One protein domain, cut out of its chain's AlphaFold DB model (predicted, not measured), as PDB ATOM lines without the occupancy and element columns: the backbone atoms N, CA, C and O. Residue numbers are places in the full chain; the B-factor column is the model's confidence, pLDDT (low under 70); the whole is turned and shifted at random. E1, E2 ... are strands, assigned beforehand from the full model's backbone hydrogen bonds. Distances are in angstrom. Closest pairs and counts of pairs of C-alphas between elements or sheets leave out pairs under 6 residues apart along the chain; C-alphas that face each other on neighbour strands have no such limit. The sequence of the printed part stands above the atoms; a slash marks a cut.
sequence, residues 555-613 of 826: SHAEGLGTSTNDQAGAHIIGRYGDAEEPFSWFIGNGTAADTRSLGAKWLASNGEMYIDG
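AT A GLANCE: This is residues 555 to 613 of the 826 residues of an uncharacterized protein of Cytobacillus kochii (UniProt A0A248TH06). With little regular structure, the domain is one wall of five short strands side by side in chain order; links 561 to 570 and 576 to 584 loop over one face, and the other is bare. The printed part has 59 residues, 23 of them in E1 to E5, and no named helix: all strand, a mixed sheet. It is compact, radius of gyration of the C-alphas 10.2 A, spanning 29 by 25 by 15 A.

IN THESE COORDINATES: E1, residues 556 to 560, starts at C-alpha (78.687, 42.105, 54.608) and is 12.9 A long. E2, 571 to 575, is 12.9 A; E3, 585 to 589, 13.5 A; E4, 598 to 602, 10.9 A. E5, 609 to 611, 6.9 A, ends at C-alpha (66.664, 27.266, 60.855).

HOW THE PARTS SIT: E1 and E2 are parallel, 2 degrees; N 558 and O 572 are 2.9 A apart. E2 and E3 are parallel, 9 degrees; N 588 and O 573, 2.8 A. E3, E4 and E5 form a meander, each strand the antiparallel neighbour of the one before, in two hairpins: N 602 and O 585, 2.8 A; N 610 and O 601, 2.8 A. E1 and E5 are edge strands, apart.

THE WHOLE: The C-alphas farthest apart, Ala 592 and Asn 606, are 29.6 A apart. The printed part has no cut, the four links are short, and no printed residue is under 70 in pLDDT.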
ATOM      1  N   SER A 555      77.346  46.662  56.110       97.75
ATOM      2  CA  SER A 555      76.883  45.315  55.759       97.75
ATOM      3  C   SER A 555      77.978  44.422  55.156       97.75
ATOM      4  O   SER A 555      79.000  44.915  54.683       97.75
ATOM      5  N   HIS A 556      77.772  43.103  55.172       98.50
ATOM      6  CA  HIS A 556      78.687  42.105  54.608       98.50
ATOM      7  C   HIS A 556      77.897  41.040  53.820       98.50
ATOM      8  O   HIS A 556      77.022  40.386  54.393       98.50
ATOM      9  N   ALA A 557      78.192  40.861  52.528       98.44
ATOM     10  CA  ALA A 557      77.699  39.752  51.703       98.44
ATOM     11  C   ALA A 557      78.848  38.849  51.234       98.44
ATOM     12  O   ALA A 557      79.816  39.334  50.663       98.44
ATOM     13  N   GLU A 558      78.707  37.541  51.418       98.12
ATOM     14  CA  GLU A 558      79.697  36.534  51.018       98.12
ATOM     15  C   GLU A 558      79.012  35.394  50.243       98.12
ATOM     16  O   GLU A 558      77.862  35.026  50.532       98.12
ATOM     17  N   GLY A 559      79.721  34.794  49.283       96.81
ATOM     18  CA  GLY A 559      79.324  33.552  48.617       96.81
ATOM     19  C   GLY A 559      78.860  33.737  47.169       96.81
ATOM     20  O   GLY A 559      79.564  34.347  46.376       96.81
ATOM     21  N   LEU A 560      77.721  33.144  46.789       96.44
ATOM     22  CA  LEU A 560      77.213  33.154  45.404       96.44
ATOM     23  C   LEU A 560      75.812  33.770  45.323       96.44
ATOM     24  O   LEU A 560      74.840  33.134  45.729       96.44
ATOM     25  N   GLY A 561      75.658  34.968  44.765       96.31
ATOM     26  CA  GLY A 561      74.340  35.575  44.552       96.31
ATOM     27  C   GLY A 561      73.629  36.017  45.838       96.31
ATOM     28  O   GLY A 561      72.394  36.037  45.881       96.31
ATOM     29  N   THR A 562      74.358  36.297  46.920       98.19
ATOM     30  CA  THR A 562      73.809  36.806  48.191       98.19
ATOM     31  C   THR A 562      73.666  38.331  48.165       98.19
ATOM     32  O   THR A 562      74.405  39.027  47.475       98.19
ATOM     33  N   SER A 563      72.679  38.888  48.872       98.06
ATOM     34  CA  SER A 563      72.465  40.341  48.937       98.06
ATOM     35  C   SER A 563      72.058  40.798  50.330       98.06
ATOM     36  O   SER A 563      71.176  40.211  50.956       98.06
ATOM     37  N   THR A 564      72.647  41.894  50.796       97.81
ATOM     38  CA  THR A 564      72.235  42.562  52.036       97.81
ATOM     39  C   THR A 564      70.965  43.383  51.846       97.81
ATOM     40  O   THR A 564      70.448  43.887  52.833       97.81
ATOM     41  N   ASN A 565      70.467  43.546  50.612       96.56
ATOM     42  CA  ASN A 565      69.157  44.126  50.302       96.56
ATOM     43  C   ASN A 565      68.864  45.445  51.055       96.56
ATOM     44  O   ASN A 565      67.837  45.591  51.720       96.56
ATOM     45  N   ASP A 566      69.834  46.364  51.016       94.31
ATOM     46  CA  ASP A 566      69.843  47.680  51.679       94.31
ATOM     47  C   ASP A 566      69.711  47.652  53.216       94.31
ATOM     48  O   ASP A 566      69.532  48.687  53.862       94.31
ATOM     49  N   GLN A 567      69.847  46.479  53.836       94.06
ATOM     50  CA  GLN A 567      69.780  46.315  55.282       94.06
ATOM     51  C   GLN A 567      71.113  46.696  55.930       94.06
ATOM     52  O   GLN A 567      72.124  46.001  55.794       94.06
ATOM     53  N   ALA A 568      71.118  47.810  56.664       90.81
ATOM     54  CA  ALA A 568      72.307  48.285  57.367       90.81
ATOM     55  C   ALA A 568      72.797  47.256  58.401       90.81
ATOM     56  O   ALA A 568      71.997  46.712  59.150       90.81
ATOM     57  N   GLY A 569      74.095  46.973  58.463       92.38
ATOM     58  CA  GLY A 569      74.701  46.048  59.421       92.38
ATOM     59  C   GLY A 569      74.354  44.575  59.202       92.38
ATOM     60  O   GLY A 569      74.687  43.753  60.054       92.38
ATOM     61  N   ALA A 570      73.656  44.228  58.117       96.62
ATOM     62  CA  ALA A 570      73.321  42.841  57.822       96.62
ATOM     63  C   ALA A 570      74.560  42.055  57.378       96.62
ATOM     64  O   ALA A 570      75.379  42.557  56.610       96.62
ATOM     65  N   HIS A 571      74.663  40.809  57.831       98.44
ATOM     66  CA  HIS A 571      75.696  39.869  57.410       98.44
ATOM     67  C   HIS A 571      75.030  38.646  56.778       98.44
ATOM     68  O   HIS A 571      74.233  37.973  57.436       98.44
ATOM     69  N   ILE A 572      75.349  38.339  55.522       98.44
ATOM     70  CA  ILE A 572      74.786  37.200  54.796       98.44
ATOM     71  C   ILE A 572      75.871  36.384  54.097       98.44
ATOM     72  O   ILE A 572      76.680  36.927  53.356       98.44
ATOM     73  N   ILE A 573      75.835  35.067  54.298       98.25
ATOM     74  CA  ILE A 573      76.733  34.103  53.644       98.25
ATOM     75  C   ILE A 573      75.930  33.041  52.888       98.25
ATOM     76  O   ILE A 573      74.740  32.855  53.147       98.25
ATOM     77  N   GLY A 574      76.567  32.279  51.999       97.31
ATOM     78  CA  GLY A 574      75.956  31.117  51.342       97.31
ATOM     79  C   GLY A 574      75.611  31.376  49.880       97.31
ATOM     80  O   GLY A 574      76.440  31.887  49.132       97.31
ATOM     81  N   ARG A 575      74.416  30.968  49.433       96.94
ATOM     82  CA  ARG A 575      74.013  31.153  48.029       96.94
ATOM     83  C   ARG A 575      72.583  31.643  47.856       96.94
ATOM     84  O   ARG A 575      71.685  31.166  48.547       96.94
ATOM     85  N   TYR A 576      72.386  32.550  46.903       97.56
ATOM     86  CA  TYR A 576      71.091  33.046  46.438       97.56
ATOM     87  C   TYR A 576      70.141  33.380  47.601       97.56
ATOM     88  O   TYR A 576      69.104  32.742  47.764       97.56
ATOM     89  N   GLY A 577      70.518  34.338  48.449       97.25
ATOM     90  CA  GLY A 577      69.718  34.753  49.606       97.25
ATOM     91  C   GLY A 577      69.740  36.261  49.831       97.25
ATOM     92  O   GLY A 577      70.670  36.938  49.386       97.25
ATOM     93  N   ASP A 578      68.732  36.756  50.550       97.75
ATOM     94  CA  ASP A 578      68.472  38.187  50.754       97.75
ATOM     95  C   ASP A 578      68.362  38.431  52.251       97.75
ATOM     96  O   ASP A 578      67.613  37.737  52.942       97.75
ATOM     97  N   ALA A 579      69.085  39.423  52.759       97.25
ATOM     98  CA  ALA A 579      68.849  39.892  54.111       97.25
ATOM     99  C   ALA A 579      67.449  40.519  54.211       97.25
ATOM    100  O   ALA A 579      66.991  41.245  53.324       97.25
ATOM    101  N   GLU A 580      66.776  40.239  55.320       95.50
ATOM    102  CA  GLU A 580      65.406  40.702  55.572       95.50
ATOM    103  C   GLU A 580      65.342  41.812  56.633       95.50
ATOM    104  O   GLU A 580      64.303  42.450  56.785       95.50
ATOM    105  N   GLU A 581      66.428  42.035  57.383       92.06
ATOM    106  CA  GLU A 581      66.459  42.956  58.525       92.06
ATOM    107  C   GLU A 581      67.865  43.551  58.755       92.06
ATOM    108  O   GLU A 581      68.861  42.837  58.577       92.06
ATOM    109  N   PRO A 582      67.977  44.819  59.206       90.75
ATOM    110  CA  PRO A 582      69.244  45.419  59.622       90.75
ATOM    111  C   PRO A 582      69.887  44.705  60.825       90.75
ATOM    112  O   PRO A 582      69.206  44.086  61.643       90.75
ATOM    113  N   PHE A 583      71.210  44.822  60.957       91.00
ATOM    114  CA  PHE A 583      72.039  44.341  62.077       91.00
ATOM    115  C   PHE A 583      71.850  42.857  62.433       91.00
ATOM    116  O   PHE A 583      72.146  42.430  63.549       91.00
ATOM    117  N   SER A 584      71.361  42.076  61.470       95.31
ATOM    118  CA  SER A 584      70.970  40.674  61.611       95.31
ATOM    119  C   SER A 584      71.887  39.762  60.789       95.31
ATOM    120  O   SER A 584      72.616  40.222  59.906       95.31
ATOM    121  N   TRP A 585      71.868  38.460  61.079       98.12
ATOM    122  CA  TRP A 585      72.725  37.470  60.416       98.12
ATOM    123  C   TRP A 585      71.905  36.436  59.642       98.12
ATOM    124  O   TRP A 585      70.886  35.952  60.139       98.12
ATOM    125  N   PHE A 586      72.358  36.071  58.445       98.19
ATOM    126  CA  PHE A 586      71.617  35.248  57.491       98.19
ATOM    127  C   PHE A 586      72.517  34.195  56.820       98.19
ATOM    128  O   PHE A 586      73.675  34.459  56.506       98.19
ATOM    129  N   ILE A 587      71.957  33.016  56.526       97.88
ATOM    130  CA  ILE A 587      72.528  32.050  55.574       97.88
ATOM    131  C   ILE A 587      71.578  31.943  54.383       97.88
ATOM    132  O   ILE A 587      70.453  31.471  54.544       97.88
ATOM    133  N   GLY A 588      72.033  32.306  53.187       96.56
ATOM    134  CA  GLY A 588      71.351  32.037  51.924       96.56
ATOM    135  C   GLY A 588      71.453  30.565  51.516       96.56
ATOM    136  O   GLY A 588      72.524  29.958  51.589       96.56
ATOM    137  N   ASN A 589      70.341  29.984  51.067       96.44
ATOM    138  CA  ASN A 589      70.278  28.614  50.555       96.44
ATOM    139  C   ASN A 589      69.336  28.481  49.342       96.44
ATOM    140  O   ASN A 589      68.685  27.449  49.165       96.44
ATOM    141  N   GLY A 590      69.254  29.517  48.507       95.12
ATOM    142  CA  GLY A 590      68.507  29.455  47.254       95.12
ATOM    143  C   GLY A 590      69.176  28.543  46.223       95.12
ATOM    144  O   GLY A 590      70.317  28.094  46.383       95.12
ATOM    145  N   THR A 591      68.462  28.245  45.138       93.12
ATOM    146  CA  THR A 591      68.956  27.350  44.075       93.12
ATOM    147  C   THR A 591      69.471  28.080  42.841       93.12
ATOM    148  O   THR A 591      70.323  27.531  42.145       93.12
ATOM    149  N   ALA A 592      68.974  29.288  42.583       92.69
ATOM    150  CA  ALA A 592      69.380  30.172  41.496       92.69
ATOM    151  C   ALA A 592      68.965  31.622  41.808       92.69
ATOM    152  O   ALA A 592      68.242  31.877  42.773       92.69
ATOM    153  N   ALA A 593      69.393  32.571  40.971       90.00
ATOM    154  CA  ALA A 593      69.115  34.001  41.142       90.00
ATOM    155  C   ALA A 593      67.612  34.355  41.163       90.00
ATOM    156  O   ALA A 593      67.217  35.319  41.811       90.00
ATOM    157  N   ASP A 594      66.767  33.571  40.493       92.38
ATOM    158  CA  ASP A 594      65.304  33.720  40.466       92.38
ATOM    159  C   ASP A 594      64.579  32.894  41.548       92.38
ATOM    160  O   ASP A 594      63.364  32.998  41.715       92.38
ATOM    161  N   THR A 595      65.321  32.077  42.300       94.31
ATOM    162  CA  THR A 595      64.820  31.162  43.333       94.31
ATOM    163  C   THR A 595      65.629  31.327  44.620       94.31
ATOM    164  O   THR A 595      66.258  30.389  45.121       94.31
ATOM    165  N   ARG A 596      65.626  32.562  45.136       95.94
ATOM    166  CA  ARG A 596      66.351  32.965  46.348       95.94
ATOM    167  C   ARG A 596      65.637  32.483  47.613       95.94
ATOM    168  O   ARG A 596      64.406  32.481  47.667       95.94
ATOM    169  N   SER A 597      66.390  32.079  48.634       95.81
ATOM    170  CA  SER A 597      65.841  31.677  49.937       95.81
ATOM    171  C   SER A 597      66.886  31.703  51.055       95.81
ATOM    172  O   SER A 597      68.093  31.728  50.809       95.81
ATOM    173  N   LEU A 598      66.416  31.662  52.305       97.00
ATOM    174  CA  LEU A 598      67.248  31.591  53.506       97.00
ATOM    175  C   LEU A 598      67.225  30.184  54.114       97.00
ATOM    176  O   LEU A 598      66.159  29.614  54.315       97.00
ATOM    177  N   GLY A 599      68.400  29.650  54.444       94.31
ATOM    178  CA  GLY A 599      68.579  28.411  55.208       94.31
ATOM    179  C   GLY A 599      68.609  28.626  56.726       94.31
ATOM    180  O   GLY A 599      68.285  27.722  57.492       94.31
ATOM    181  N   ALA A 600      68.994  29.819  57.183       95.69
ATOM    182  CA  ALA A 600      68.933  30.213  58.588       95.69
ATOM    183  C   ALA A 600      68.941  31.739  58.722       95.69
ATOM    184  O   ALA A 600      69.458  32.439  57.850       95.69
ATOM    185  N   LYS A 601      68.406  32.251  59.833       96.25
ATOM    186  CA  LYS A 601      68.532  33.667  60.201       96.25
ATOM    187  C   LYS A 601      68.530  33.877  61.709       96.25
ATOM    188  O   LYS A 601      67.911  33.113  62.448       96.25
ATOM    189  N   TRP A 602      69.197  34.933  62.149       95.31
ATOM    190  CA  TRP A 602      69.155  35.443  63.512       95.31
ATOM    191  C   TRP A 602      68.842  36.938  63.474       95.31
ATOM    192  O   TRP A 602      69.588  37.702  62.862       95.31
ATOM    193  N   LEU A 603      67.724  37.328  64.089       91.81
ATOM    194  CA  LEU A 603      67.161  38.675  63.976       91.81
ATOM    195  C   LEU A 603      67.530  39.538  65.184       91.81
ATOM    196  O   LEU A 603      67.322  39.137  66.331       91.81
ATOM    197  N   ALA A 604      68.036  40.743  64.942       86.38
ATOM    198  CA  ALA A 604      68.402  41.684  65.998       86.38
ATOM    199  C   ALA A 604      67.177  42.254  66.731       86.38
ATOM    200  O   ALA A 604      67.224  42.469  67.946       86.38
ATOM    201  N   SER A 605      66.073  42.454  66.010       82.12
ATOM    202  CA  SER A 605      64.822  43.041  66.493       82.12
ATOM    203  C   SER A 605      64.235  42.293  67.680       82.12
ATOM    204  O   SER A 605      63.673  42.920  68.578       82.12
ATOM    205  N   ASN A 606      64.373  40.966  67.710       83.69
ATOM    206  CA  ASN A 606      63.807  40.127  68.760       83.69
ATOM    207  C   ASN A 606      64.797  39.128  69.395       83.69
ATOM    208  O   ASN A 606      64.519  38.587  70.470       83.69
ATOM    209  N   GLY A 607      65.972  38.924  68.792       83.50
ATOM    210  CA  GLY A 607      66.991  37.973  69.233       83.50
ATOM    211  C   GLY A 607      66.688  36.511  68.897       83.50
ATOM    212  O   GLY A 607      67.342  35.629  69.459       83.50
ATOM    213  N   GLU A 608      65.703  36.239  68.041       88.81
ATOM    214  CA  GLU A 608      65.276  34.888  67.677       88.81
ATOM    215  C   GLU A 608      66.132  34.290  66.556       88.81
ATOM    216  O   GLU A 608      66.570  34.986  65.638       88.81
ATOM    217  N   MET A 609      66.347  32.972  66.628       91.62
ATOM    218  CA  MET A 609      67.049  32.189  65.614       91.62
ATOM    219  C   MET A 609      66.072  31.257  64.897       91.62
ATOM    220  O   MET A 609      65.293  30.549  65.534       91.62
ATOM    221  N   TYR A 610      66.171  31.218  63.573       93.00
ATOM    222  CA  TYR A 610      65.373  30.386  62.684       93.00
ATOM    223  C   TYR A 610      66.308  29.502  61.860       93.00
ATOM    224  O   TYR A 610      67.333  29.974  61.365       93.00
ATOM    225  N   ILE A 611      65.948  28.230  61.697       91.31
ATOM    226  CA  ILE A 611      66.664  27.266  60.855       91.31
ATOM    227  C   ILE A 611      65.636  26.641  59.912       91.31
ATOM    228  O   ILE A 611      64.660  26.049  60.376       91.31
ATOM    229  N   ASP A 612      65.855  26.776  58.607       88.50
ATOM    230  CA  ASP A 612      65.041  26.135  57.578       88.50
ATOM    231  C   ASP A 612      65.562  24.713  57.326       88.50
ATOM    232  O   ASP A 612      66.502  24.462  56.571       88.50
ATOM    233  N   GLY A 613      64.993  23.770  58.070       81.38
ATOM    234  CA  GLY A 613      65.355  22.362  58.037       81.38
ATOM    235  C   GLY A 613      64.615  21.576  59.114       81.38
ATOM    236  O   GLY A 613      64.186  22.120  60.128       81.38
TER     237      GLY A 613